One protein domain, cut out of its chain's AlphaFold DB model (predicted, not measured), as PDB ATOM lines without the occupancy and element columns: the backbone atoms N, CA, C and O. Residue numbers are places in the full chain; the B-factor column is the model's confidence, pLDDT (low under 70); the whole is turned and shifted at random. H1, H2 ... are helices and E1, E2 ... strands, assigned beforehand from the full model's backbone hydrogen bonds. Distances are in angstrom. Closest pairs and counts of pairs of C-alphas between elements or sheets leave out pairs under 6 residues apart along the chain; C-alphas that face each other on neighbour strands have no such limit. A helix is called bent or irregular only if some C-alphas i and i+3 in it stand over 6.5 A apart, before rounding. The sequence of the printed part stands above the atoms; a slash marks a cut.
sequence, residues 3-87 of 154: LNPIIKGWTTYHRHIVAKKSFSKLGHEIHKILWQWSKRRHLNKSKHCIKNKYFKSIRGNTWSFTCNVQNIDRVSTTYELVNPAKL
ATOM      1  N   LEU A   3      80.574  99.919  72.251       89.31
ATOM      2  CA  LEU A   3      81.411 100.422  73.344       89.31
ATOM      3  C   LEU A   3      82.913 100.105  73.170       89.31
ATOM      4  O   LEU A   3      83.762 100.857  73.640       89.31
ATOM      5  N   ASN A   4      83.262  99.021  72.467       92.56
ATOM      6  CA  ASN A   4      84.665  98.625  72.279       92.56
ATOM      7  C   ASN A   4      85.492  99.668  71.508       92.56
ATOM      8  O   ASN A   4      86.577 100.001  71.984       92.56
ATOM      9  N   PRO A   5      85.023 100.196  70.360       92.62
ATOM     10  CA  PRO A   5      85.711 101.279  69.659       92.62
ATOM     11  C   PRO A   5      85.952 102.514  70.534       92.62
ATOM     12  O   PRO A   5      87.058 103.042  70.529       92.62
ATOM     13  N   ILE A   6      84.969 102.915  71.347       94.06
ATOM     14  CA  ILE A   6      85.068 104.095  72.222       94.06
ATOM     15  C   ILE A   6      86.154 103.893  73.285       94.06
ATOM     16  O   ILE A   6      87.051 104.724  73.427       94.06
ATOM     17  N   ILE A   7      86.124 102.755  73.993       94.31
ATOM     18  CA  ILE A   7      87.140 102.430  75.007       94.31
ATOM     19  C   ILE A   7      88.524 102.376  74.363       94.31
ATOM     20  O   ILE A   7      89.469 102.964  74.892       94.31
ATOM     21  N   LYS A   8      88.654 101.687  73.223       93.00
ATOM     22  CA  LYS A   8      89.927 101.575  72.500       93.00
ATOM     23  C   LYS A   8      90.447 102.939  72.060       93.00
ATOM     24  O   LYS A   8      91.630 103.198  72.247       93.00
ATOM     25  N   GLY A   9      89.592 103.808  71.527       93.31
ATOM     26  CA  GLY A   9      89.975 105.148  71.088       93.31
ATOM     27  C   GLY A   9      90.528 105.983  72.241       93.31
ATOM     28  O   GLY A   9      91.670 106.433  72.189       93.31
ATOM     29  N   TRP A  10      89.765 106.094  73.332       95.00
ATOM     30  CA  TRP A  10      90.163 106.893  74.493       95.00
ATOM     31  C   TRP A  10      91.443 106.372  75.163       95.00
ATOM     32  O   TRP A  10      92.360 107.129  75.478       95.00
ATOM     33  N   THR A  11      91.547 105.054  75.338       95.00
ATOM     34  CA  THR A  11      92.749 104.435  75.921       95.00
ATOM     35  C   THR A  11      93.965 104.545  75.015       95.00
ATOM     36  O   THR A  11      95.063 104.743  75.523       95.00
ATOM     37  N   THR A  12      93.791 104.452  73.694       92.44
ATOM     38  CA  THR A  12      94.884 104.636  72.731       92.44
ATOM     39  C   THR A  12      95.381 106.074  72.749       92.44
ATOM     40  O   THR A  12      96.588 106.278  72.794       92.44
ATOM     41  N   TYR A  13      94.480 107.054  72.810       94.00
ATOM     42  CA  TYR A  13      94.840 108.468  72.916       94.00
ATOM     43  C   TYR A  13      95.662 108.759  74.185       94.00
ATOM     44  O   TYR A  13      96.749 109.330  74.121       94.00
ATOM     45  N   HIS A  14      95.213 108.274  75.346       94.88
ATOM     46  CA  HIS A  14      95.900 108.498  76.625       94.88
ATOM     47  C   HIS A  14      97.007 107.480  76.949       94.88
ATOM     48  O   HIS A  14      97.560 107.498  78.051       94.88
ATOM     49  N   ARG A  15      97.371 106.575  76.032       92.50
ATOM     50  CA  ARG A  15      98.364 105.524  76.328       92.50
ATOM     51  C   ARG A  15      99.776 106.057  76.559       92.50
ATOM     52  O   ARG A  15     100.620 105.304  77.036       92.50
ATOM     53  N   HIS A  16     100.045 107.297  76.160       92.94
ATOM     54  CA  HIS A  16     101.371 107.907  76.199       92.94
ATOM     55  C   HIS A  16     101.691 108.625  77.512       92.94
ATOM     56  O   HIS A  16     102.855 108.904  77.800       92.94
ATOM     57  N   ILE A  17     100.671 108.869  78.333       92.88
ATOM     58  CA  ILE A  17     100.790 109.511  79.644       92.88
ATOM     59  C   ILE A  17     100.743 108.472  80.776       92.88
ATOM     60  O   ILE A  17     100.511 107.279  80.559       92.88
ATOM     61  N   VAL A  18     100.931 108.916  82.022       93.31
ATOM     62  CA  VAL A  18     100.833 108.059  83.216       93.31
ATOM     63  C   VAL A  18      99.359 107.800  83.573       93.31
ATOM     64  O   VAL A  18      98.845 108.275  84.579       93.31
ATOM     65  N   ALA A  19      98.655 107.037  82.731       94.56
ATOM     66  CA  ALA A  19      97.208 106.806  82.847       94.56
ATOM     67  C   ALA A  19      96.811 105.423  83.391       94.56
ATOM     68  O   ALA A  19      95.624 105.105  83.460       94.56
ATOM     69  N   LYS A  20      97.762 104.574  83.809       94.69
ATOM     70  CA  LYS A  20      97.459 103.174  84.173       94.69
ATOM     71  C   LYS A  20      96.437 103.050  85.312       94.69
ATOM     72  O   LYS A  20      95.505 102.258  85.204       94.69
ATOM     73  N   LYS A  21      96.569 103.868  86.365       96.38
ATOM     74  CA  LYS A  21      95.609 103.917  87.485       96.38
ATOM     75  C   LYS A  21      94.219 104.352  87.011       96.38
ATOM     76  O   LYS A  21      93.221 103.745  87.399       96.38
ATOM     77  N   SER A  22      94.159 105.346  86.127       96.50
ATOM     78  CA  SER A  22      92.915 105.827  85.520       96.50
ATOM     79  C   SER A  22      92.249 104.752  84.658       96.50
ATOM     80  O   SER A  22      91.039 104.577  84.745       96.50
ATOM     81  N   PHE A  23      93.019 103.968  83.896       96.25
ATOM     82  CA  PHE A  23      92.497 102.849  83.101       96.25
ATOM     83  C   PHE A  23      91.905 101.745  83.978       96.25
ATOM     84  O   PHE A  23      90.830 101.231  83.670       96.25
ATOM     85  N   SER A  24      92.559 101.410  85.093       96.00
ATOM     86  CA  SER A  24      92.012 100.464  86.072       96.00
ATOM     87  C   SER A  24      90.716 100.973  86.700       96.00
ATOM     88  O   SER A  24      89.740 100.227  86.772       96.00
ATOM     89  N   LYS A  25      90.668 102.258  87.087       96.81
ATOM     90  CA  LYS A  25      89.449 102.887  87.620       96.81
ATOM     91  C   LYS A  25      88.315 102.863  86.592       96.81
ATOM     92  O   LYS A  25      87.211 102.452  86.925       96.81
ATOM     93  N   LEU A  26      88.598 103.228  85.342       95.62
ATOM     94  CA  LEU A  26      87.622 103.193  84.252       95.62
ATOM     95  C   LEU A  26      87.061 101.780  84.042       95.62
ATOM     96  O   LEU A  26      85.849 101.609  83.950       95.62
ATOM     97  N   GLY A  27      87.929 100.763  84.001       94.75
ATOM     98  CA  GLY A  27      87.504  99.369  83.861       94.75
ATOM     99  C   GLY A  27      86.567  98.924  84.986       94.75
ATOM    100  O   GLY A  27      85.556  98.275  84.719       94.75
ATOM    101  N   HIS A  28      86.862  99.326  86.225       95.50
ATOM    102  CA  HIS A  28      86.020  99.045  87.391       95.50
ATOM    103  C   HIS A  28      84.644  99.709  87.301       95.50
ATOM    104  O   HIS A  28      83.627  99.047  87.502       95.50
ATOM    105  N   GLU A  29      84.591 100.998  86.955       96.62
ATOM    106  CA  GLU A  29      83.320 101.723  86.839       96.62
ATOM    107  C   GLU A  29      82.453 101.183  85.695       96.62
ATOM    108  O   GLU A  29      81.260 100.942  85.886       96.62
ATOM    109  N   ILE A  30      83.048 100.873  84.538       95.00
ATOM    110  CA  ILE A  30      82.332 100.214  83.435       95.00
ATOM    111  C   ILE A  30      81.764  98.868  83.897       95.00
ATOM    112  O   ILE A  30      80.598  98.563  83.640       95.00
ATOM    113  N   HIS A  31      82.554  98.069  84.619       94.62
ATOM    114  CA  HIS A  31      82.107  96.775  85.128       94.62
ATOM    115  C   HIS A  31      80.929  96.913  86.108       94.62
ATOM    116  O   HIS A  31      79.962  96.156  86.014       94.62
ATOM    117  N   LYS A  32      80.959  97.905  87.009       96.00
ATOM    118  CA  LYS A  32      79.835  98.203  87.914       96.00
ATOM    119  C   LYS A  32      78.565  98.565  87.152       96.00
ATOM    120  O   LYS A  32      77.510  97.999  87.441       96.00
ATOM    121  N   ILE A  33      78.663  99.474  86.181       96.00
ATOM    122  CA  ILE A  33      77.521  99.922  85.371       96.00
ATOM    123  C   ILE A  33      76.913  98.731  84.622       96.00
ATOM    124  O   ILE A  33      75.697  98.538  84.644       96.00
ATOM    125  N   LEU A  34      77.753  97.889  84.015       95.06
ATOM    126  CA  LEU A  34      77.307  96.691  83.302       95.06
ATOM    127  C   LEU A  34      76.656  95.676  84.236       95.06
ATOM    128  O   LEU A  34      75.610  95.133  83.899       95.06
ATOM    129  N   TRP A  35      77.210  95.457  85.428       95.75
ATOM    130  CA  TRP A  35      76.604  94.565  86.413       95.75
ATOM    131  C   TRP A  35      75.226  95.059  86.869       95.75
ATOM    132  O   TRP A  35      74.266  94.286  86.904       95.75
ATOM    133  N   GLN A  36      75.095  96.353  87.166       96.06
ATOM    134  CA  GLN A  36      73.809  96.960  87.516       96.06
ATOM    135  C   GLN A  36      72.805  96.867  86.363       96.06
ATOM    136  O   GLN A  36      71.642  96.531  86.580       96.06
ATOM    137  N   TRP A  37      73.240  97.127  85.130       95.06
ATOM    138  CA  TRP A  37      72.419  96.959  83.933       95.06
ATOM    139  C   TRP A  37      71.956  95.506  83.752       95.06
ATOM    140  O   TRP A  37      70.764  95.263  83.562       95.06
ATOM    141  N   SER A  38      72.858  94.531  83.899       94.44
ATOM    142  CA  SER A  38      72.535  93.104  83.802       94.44
ATOM    143  C   SER A  38      71.531  92.674  84.872       94.44
ATOM    144  O   SER A  38      70.594  91.945  84.558       94.44
ATOM    145  N   LYS A  39      71.679  93.159  86.113       95.38
ATOM    146  CA  LYS A  39      70.710  92.923  87.194       95.38
ATOM    147  C   LYS A  39      69.337  93.511  86.888       95.38
ATOM    148  O   LYS A  39      68.340  92.814  87.026       95.38
ATOM    149  N   ARG A  40      69.285  94.769  86.438       95.50
ATOM    150  CA  ARG A  40      68.021  95.444  86.103       95.50
ATOM    151  C   ARG A  40      67.261  94.741  84.979       95.50
ATOM    152  O   ARG A  40      66.042  94.689  85.026       95.50
ATOM    153  N   ARG A  41      67.958  94.158  83.998       94.50
ATOM    154  CA  ARG A  41      67.314  93.395  82.911       94.50
ATOM    155  C   ARG A  41      66.726  92.053  83.338       94.50
ATOM    156  O   ARG A  41      65.920  91.508  82.593       94.50
ATOM    157  N   HIS A  42      67.145  91.502  84.476       93.56
ATOM    158  CA  HIS A  42      66.751  90.163  84.923       93.56
ATOM    159  C   HIS A  42      66.374  90.169  86.404       93.56
ATOM    160  O   HIS A  42      67.014  89.498  87.211       93.56
ATOM    161  N   LEU A  43      65.322  90.913  86.752       91.38
ATOM    162  CA  LEU A  43      64.850  91.056  88.137       91.38
ATOM    163  C   LEU A  43      64.522  89.705  88.801       91.38
ATOM    164  O   LEU A  43      64.820  89.515  89.975       91.38
ATOM    165  N   ASN A  44      64.011  88.742  88.026       93.56
ATOM    166  CA  ASN A  44      63.556  87.437  88.526       93.56
ATOM    167  C   ASN A  44      64.613  86.325  88.407       93.56
ATOM    168  O   ASN A  44      64.296  85.147  88.564       93.56
ATOM    169  N   LYS A  45      65.863  86.649  88.047       93.88
ATOM    170  CA  LYS A  45      66.936  85.651  87.910       93.88
ATOM    171  C   LYS A  45      67.957  85.800  89.028       93.88
ATOM    172  O   LYS A  45      68.302  86.901  89.449       93.88
ATOM    173  N   SER A  46      68.498  84.668  89.472       95.44
ATOM    174  CA  SER A  46      69.566  84.663  90.468       95.44
ATOM    175  C   SER A  46      70.815  85.374  89.938       95.44
ATOM    176  O   SER A  46      71.122  85.343  88.741       95.44
ATOM    177  N   LYS A  47      71.598  85.969  90.845       93.94
ATOM    178  CA  LYS A  47      72.879  86.616  90.504       93.94
ATOM    179  C   LYS A  47      73.809  85.663  89.744       93.94
ATOM    180  O   LYS A  47      74.497  86.093  88.825       93.94
ATOM    181  N   HIS A  48      73.794  84.374  90.091       94.50
ATOM    182  CA  HIS A  48      74.589  83.350  89.418       94.50
ATOM    183  C   HIS A  48      74.165  83.151  87.954       94.50
ATOM    184  O   HIS A  48      75.013  83.147  87.065       94.50
ATOM    185  N   CYS A  49      72.857  83.084  87.679       94.50
ATOM    186  CA  CYS A  49      72.334  82.990  86.312       94.50
ATOM    187  C   CYS A  49      72.737  84.212  85.469       94.50
ATOM    188  O   CYS A  49      73.202  84.074  84.338       94.50
ATOM    189  N   ILE A  50      72.638  85.413  86.048       93.81
ATOM    190  CA  ILE A  50      73.031  86.666  85.388       93.81
ATOM    191  C   ILE A  50      74.536  86.684  85.100       93.81
ATOM    192  O   ILE A  50      74.945  87.028  83.988       93.81
ATOM    193  N   LYS A  51      75.354  86.275  86.078       94.06
ATOM    194  CA  LYS A  51      76.804  86.138  85.924       94.06
ATOM    195  C   LYS A  51      77.124  85.185  84.780       94.06
ATOM    196  O   LYS A  51      77.827  85.585  83.867       94.06
ATOM    197  N   ASN A  52      76.575  83.974  84.764       92.31
ATOM    198  CA  ASN A  52      76.887  82.992  83.719       92.31
ATOM    199  C   ASN A  52      76.420  83.434  82.325       92.31
ATOM    200  O   ASN A  52      77.046  83.082  81.326       92.31
ATOM    201  N   LYS A  53      75.350  84.236  82.249       91.81
ATOM    202  CA  LYS A  53      74.834  84.771  80.986       91.81
ATOM    203  C   LYS A  53      75.736  85.847  80.377       91.81
ATOM    204  O   LYS A  53      75.967  85.816  79.171       91.81
ATOM    205  N   TYR A  54      76.208  86.801  81.183       93.50
ATOM    206  CA  TYR A  54      76.921  87.986  80.683       93.50
ATOM    207  C   TYR A  54      78.422  87.996  80.979       93.50
ATOM    208  O   TYR A  54      79.164  88.626  80.239       93.50
ATOM    209  N   PHE A  55      78.883  87.324  82.030       94.12
ATOM    210  CA  PHE A  55      80.258  87.385  82.531       94.12
ATOM    211  C   PHE A  55      80.912  86.001  82.459       94.12
ATOM    212  O   PHE A  55      80.733  85.143  83.333       94.12
ATOM    213  N   LYS A  56      81.675  85.783  81.386       91.62
ATOM    214  CA  LYS A  56      82.340  84.511  81.086       91.62
ATOM    215  C   LYS A  56      83.792  84.518  81.556       91.62
ATOM    216  O   LYS A  56      84.402  85.573  81.726       91.62
ATOM    217  N   SER A  57      84.342  83.316  81.733       91.25
ATOM    218  CA  SER A  57      85.774  83.138  81.952       91.25
ATOM    219  C   SER A  57      86.504  83.127  80.615       91.25
ATOM    220  O   SER A  57      86.292  82.224  79.808       91.25
ATOM    221  N   ILE A  58      87.329  84.140  80.360       87.44
ATOM    222  CA  ILE A  58      88.120  84.258  79.132       87.44
ATOM    223  C   ILE A  58      89.565  84.556  79.511       87.44
ATOM    224  O   ILE A  58      89.846  85.540  80.194       87.44
ATOM    225  N   ARG A  59      90.500  83.720  79.034       84.31
ATOM    226  CA  ARG A  59      91.955  83.929  79.184       84.31
ATOM    227  C   ARG A  59      92.352  84.248  80.638       84.31
ATOM    228  O   ARG A  59      93.022  85.247  80.900       84.31
ATOM    229  N   GLY A  60      91.848  83.450  81.582       83.12
ATOM    230  CA  GLY A  60      92.107  83.595  83.021       83.12
ATOM    231  C   GLY A  60      91.314  84.697  83.739       83.12
ATOM    232  O   GLY A  60      91.396  84.788  84.958       83.12
ATOM    233  N   ASN A  61      90.524  85.521  83.037       84.00
ATOM    234  CA  ASN A  61      89.622  86.488  83.666       84.00
ATOM    235  C   ASN A  61      88.205  85.913  83.775       84.00
ATOM    236  O   ASN A  61      87.523  85.778  82.764       84.00
ATOM    237  N   THR A  62      87.751  85.623  84.995       88.19
ATOM    238  CA  THR A  62      86.455  84.974  85.276       88.19
ATOM    239  C   THR A  62      85.238  85.903  85.169       88.19
ATOM    240  O   THR A  62      84.100  85.420  85.191       88.19
ATOM    241  N   TRP A  63      85.479  87.213  85.033       92.56
ATOM    242  CA  TRP A  63      84.479  88.286  84.967       92.56
ATOM    243  C   TRP A  63      84.609  89.124  83.684       92.56
ATOM    244  O   TRP A  63      84.478  90.349  83.696       92.56
ATOM    245  N   SER A  64      84.883  88.485  82.544       92.56
ATOM    246  CA  SER A  64      84.867  89.175  81.251       92.56
ATOM    247  C   SER A  64      83.428  89.329  80.756       92.56
ATOM    248  O   SER A  64      82.736  88.338  80.521       92.56
ATOM    249  N   PHE A  65      82.973  90.574  80.581       94.06
ATOM    250  CA  PHE A  65      81.659  90.850  80.004       94.06
ATOM    251  C   PHE A  65      81.628  90.443  78.528       94.06
ATOM    252  O   PHE A  65      82.496  90.833  77.743       94.06
ATOM    253  N   THR A  66      80.610  89.675  78.155       92.69
ATOM    254  CA  THR A  66      80.414  89.146  76.810       92.69
ATOM    255  C   THR A  66      78.995  89.359  76.320       92.69
ATOM    256  O   THR A  66      78.034  89.207  77.077       92.69
ATOM    257  N   CYS A  67      78.871  89.633  75.027       87.06
ATOM    258  CA  CYS A  67      77.597  89.670  74.323       87.06
ATOM    259  C   CYS A  67      77.652  88.735  73.120       87.06
ATOM    260  O   CYS A  67      78.555  88.844  72.290       87.06
ATOM    261  N   ASN A  68      76.659  87.858  73.000       84.25
ATOM    262  CA  ASN A  68      76.446  87.094  71.779       84.25
ATOM    263  C   ASN A  68      75.658  87.974  70.807       84.25
ATOM    264  O   ASN A  68      74.578  88.453  71.152       84.25
ATOM    265  N   VAL A  69      76.195  88.189  69.612       78.94
ATOM    266  CA  VAL A  69      75.495  88.862  68.515       78.94
ATOM    267  C   VAL A  69      75.278  87.827  67.420       78.94
ATOM    268  O   VAL A  69      76.214  87.116  67.051       78.94
ATOM    269  N   GLN A  70      74.040  87.698  66.948       74.06
ATOM    270  CA  GLN A  70      73.745  86.913  65.754       74.06
ATOM    271  C   GLN A  70      74.097  87.765  64.539       74.06
ATOM    272  O   GLN A  70      73.573  88.868  64.389       74.06
ATOM    273  N   ASN A  71      75.021  87.276  63.716       71.06
ATOM    274  CA  ASN A  71      75.300  87.892  62.426       71.06
ATOM    275  C   ASN A  71      74.223  87.498  61.404       71.06
ATOM    276  O   ASN A  71      73.428  86.588  61.650       71.06
ATOM    277  N   ILE A  72      74.236  88.172  60.251       72.56
ATOM    278  CA  ILE A  72      73.329  87.936  59.115       72.56
ATOM    279  C   ILE A  72      73.333  86.451  58.704       72.56
ATOM    280  O   ILE A  72      72.277  85.878  58.454       72.56
ATOM    281  N   ASP A  73      74.487  85.788  58.802       76.19
ATOM    282  CA  ASP A  73      74.670  84.369  58.465       76.19
ATOM    283  C   ASP A  73      74.198  83.389  59.559       76.19
ATOM    284  O   ASP A  73      74.566  82.218  59.556       76.19
ATOM    285  N   ARG A  74      73.447  83.858  60.568       69.19
ATOM    286  CA  ARG A  74      73.023  83.097  61.768       69.19
ATOM    287  C   ARG A  74      74.166  82.524  62.620       69.19
ATOM    288  O   ARG A  74      73.914  81.860  63.624       69.19
ATOM    289  N   VAL A  75      75.420  82.843  62.301       75.25
ATOM    290  CA  VAL A  75      76.579  82.507  63.131       75.25
ATOM    291  C   VAL A  75      76.615  83.439  64.340       75.25
ATOM    292  O   VAL A  75      76.778  84.657  64.216       75.25
ATOM    293  N   SER A  76      76.466  82.872  65.539       74.62
ATOM    294  CA  SER A  76      76.573  83.637  66.780       74.62
ATOM    295  C   SER A  76      78.038  83.946  67.089       74.62
ATOM    296  O   SER A  76      78.815  83.048  67.414       74.62
ATOM    297  N   THR A  77      78.412  85.222  67.048       81.75
ATOM    298  CA  THR A  77      79.749  85.671  67.444       81.75
ATOM    299  C   THR A  77      79.698  86.225  68.860       81.75
ATOM    300  O   THR A  77      78.895  87.106  69.179       81.75
ATOM    301  N   THR A  78      80.560  85.704  69.732       83.94
ATOM    302  CA  THR A  78      80.715  86.229  71.093       83.94
ATOM    303  C   THR A  78      81.708  87.385  71.067       83.94
ATOM    304  O   THR A  78      82.884  87.191  70.770       83.94
ATOM    305  N   TYR A  79      81.252  88.583  71.420       87.62
ATOM    306  CA  TYR A  79      82.114  89.743  71.609       87.62
ATOM    307  C   TYR A  79      82.476  89.892  73.082       87.62
ATOM    308  O   TYR A  79      81.589  89.938  73.932       87.62
ATOM    309  N   GLU A  80      83.769  90.010  73.370       91.75
ATOM    310  CA  GLU A  80      84.292  90.376  74.689       91.75
ATOM    311  C   GLU A  80      84.468  91.898  74.787       91.75
ATOM    312  O   GLU A  80      84.922  92.556  73.841       91.75
ATOM    313  N   LEU A  81      84.129  92.464  75.945       92.94
ATOM    314  CA  LEU A  81      84.450  93.847  76.269       92.94
ATOM    315  C   LEU A  81      85.949  94.032  76.493       92.94
ATOM    316  O   LEU A  81      86.573  93.342  77.296       92.94
ATOM    317  N   VAL A  82      86.518  95.027  75.821       92.75
ATOM    318  CA  VAL A  82      87.915  95.412  76.010       92.75
ATOM    319  C   VAL A  82      88.112  95.908  77.436       92.75
ATOM    320  O   VAL A  82      87.475  96.865  77.868       92.75
ATOM    321  N   ASN A  83      89.047  95.287  78.151       92.25
ATOM    322  CA  ASN A  83      89.465  95.772  79.455       92.25
ATOM    323  C   ASN A  83      90.510  96.895  79.281       92.25
ATOM    324  O   ASN A  83      91.640  96.595  78.877       92.25
ATOM    325  N   PRO A  84      90.191  98.161  79.618       93.88
ATOM    326  CA  PRO A  84      91.132  99.274  79.487       93.88
ATOM    327  C   PRO A  84      92.397  99.066  80.331       93.88
ATOM    328  O   PRO A  84      93.491  99.441  79.917       93.88
ATOM    329  N   ALA A  85      92.285  98.392  81.478       92.06
ATOM    330  CA  ALA A  85      93.414  98.105  82.356       92.06
ATOM    331  C   ALA A  85      94.427  97.137  81.729       92.06
ATOM    332  O   ALA A  85      95.594  97.153  82.112       92.06
ATOM    333  N   LYS A  86      94.025  96.308  80.755       90.75
ATOM    334  CA  LYS A  86      94.939  95.396  80.046       90.75
ATOM    335  C   LYS A  86      95.705  96.081  78.914       90.75
ATOM    336  O   LYS A  86      96.690  95.525  78.439       90.75
ATOM    337  N   LEU A  87      95.305  97.284  78.502       90.94
ATOM    338  CA  LEU A  87      95.998  97.994  77.433       90.94
ATOM    339  C   LEU A  87      97.351  98.545  77.930       90.94
ATOM    340  O   LEU A  87      97.446  99.050  79.061       90.94
TER     341      LEU A  87
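Overview. This is residues 3 to 87 of the 154 residues of the protein "GIIM domain-containing protein" of Orientia tsutsugamushi (UniProt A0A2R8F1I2). What would one see first? The long helix H2 makes the longest axis, with H1 running back beside it across a gap and the short H3 folding over near its last residues. H3 leads into a narrow, twisted sheet of three strands, E1, E2 and E3, whose long strand E2 bends and reaches away from H2; residues 81 to 87 then run back to H1 and H2. How are the parts counted? The printed part has 85 residues with three named helices and three named strands, in the order H1 H2 H3 E1 E2 E3; the class is mixed and the antiparallel sheet runs E1 E2 E3. How spread out is it? It is only just loose, close to compact, with a radius of gyration of the C-alphas of 14.5 A and spans of 43 by 32 by 23 A.

Arrangement. How do the helices stand? H1, residues 3 to 16, and H2, residues 20 to 41, are close but not clearly touching, at a shallow tilt of 13 degrees, opposite ways; their closest C-alphas, those of Thr 11 and Phe 23, are 7.4 A apart. H2 touches H3, residues 47 to 54, with residues 38 to 39 alone, at a steep tilt of 69.5 degrees, only just short of about perpendicular; the closest C-alphas, of Ser 38 and Ile 50, are 6.6 A apart. Every O i to N i+4 pair is within hydrogen-bond range in H2 and H3, and 9 of 10 in H1. How is the sheet built? E1, residues 55 to 58, E2, residues 61 to 70, and E3, residues 76 to 80, form a meander, each strand the antiparallel neighbour of the one before, with two hairpins. N 56 and O 64 are 2.9 A apart between E1 and E2, and N 79 and O 67 are 2.8 A apart between E2 and E3. The pairing is staggered: E2 bends by 53 degrees at residue 64, pairing with E1 over residues 61 to 65 and with E3 over 66 to 70. Which helices are on the sheet? H3 is on it at the sheet's level, with a height of 1.7 A, and H2 only grazes it with residues 30 to 38. H1 is not on it.

Along the chain. Where does the first helix begin? C-alpha 3 of H1 is at (81.411, 100.422, 73.344); H1 is 21.5 A long and irregular, with C-alphas 13 and 16 7.3 A apart. Which elements are longest? H2 measures 31.7 A and E2 23.9 A from first to last C-alpha. Where does E3 end? C-alpha 80 is at (84.292, 90.376, 74.689).

Size, cuts and confidence. How far does it reach? The two C-alphas farthest apart, those of His 16 and Asn 44, are 44.7 A apart. Are there cuts or long links? The printed part has no cut, and the five links between named elements are tight. Where is confidence low? Mean pLDDT of the printed part is 91.0, and residue 74 is under 70.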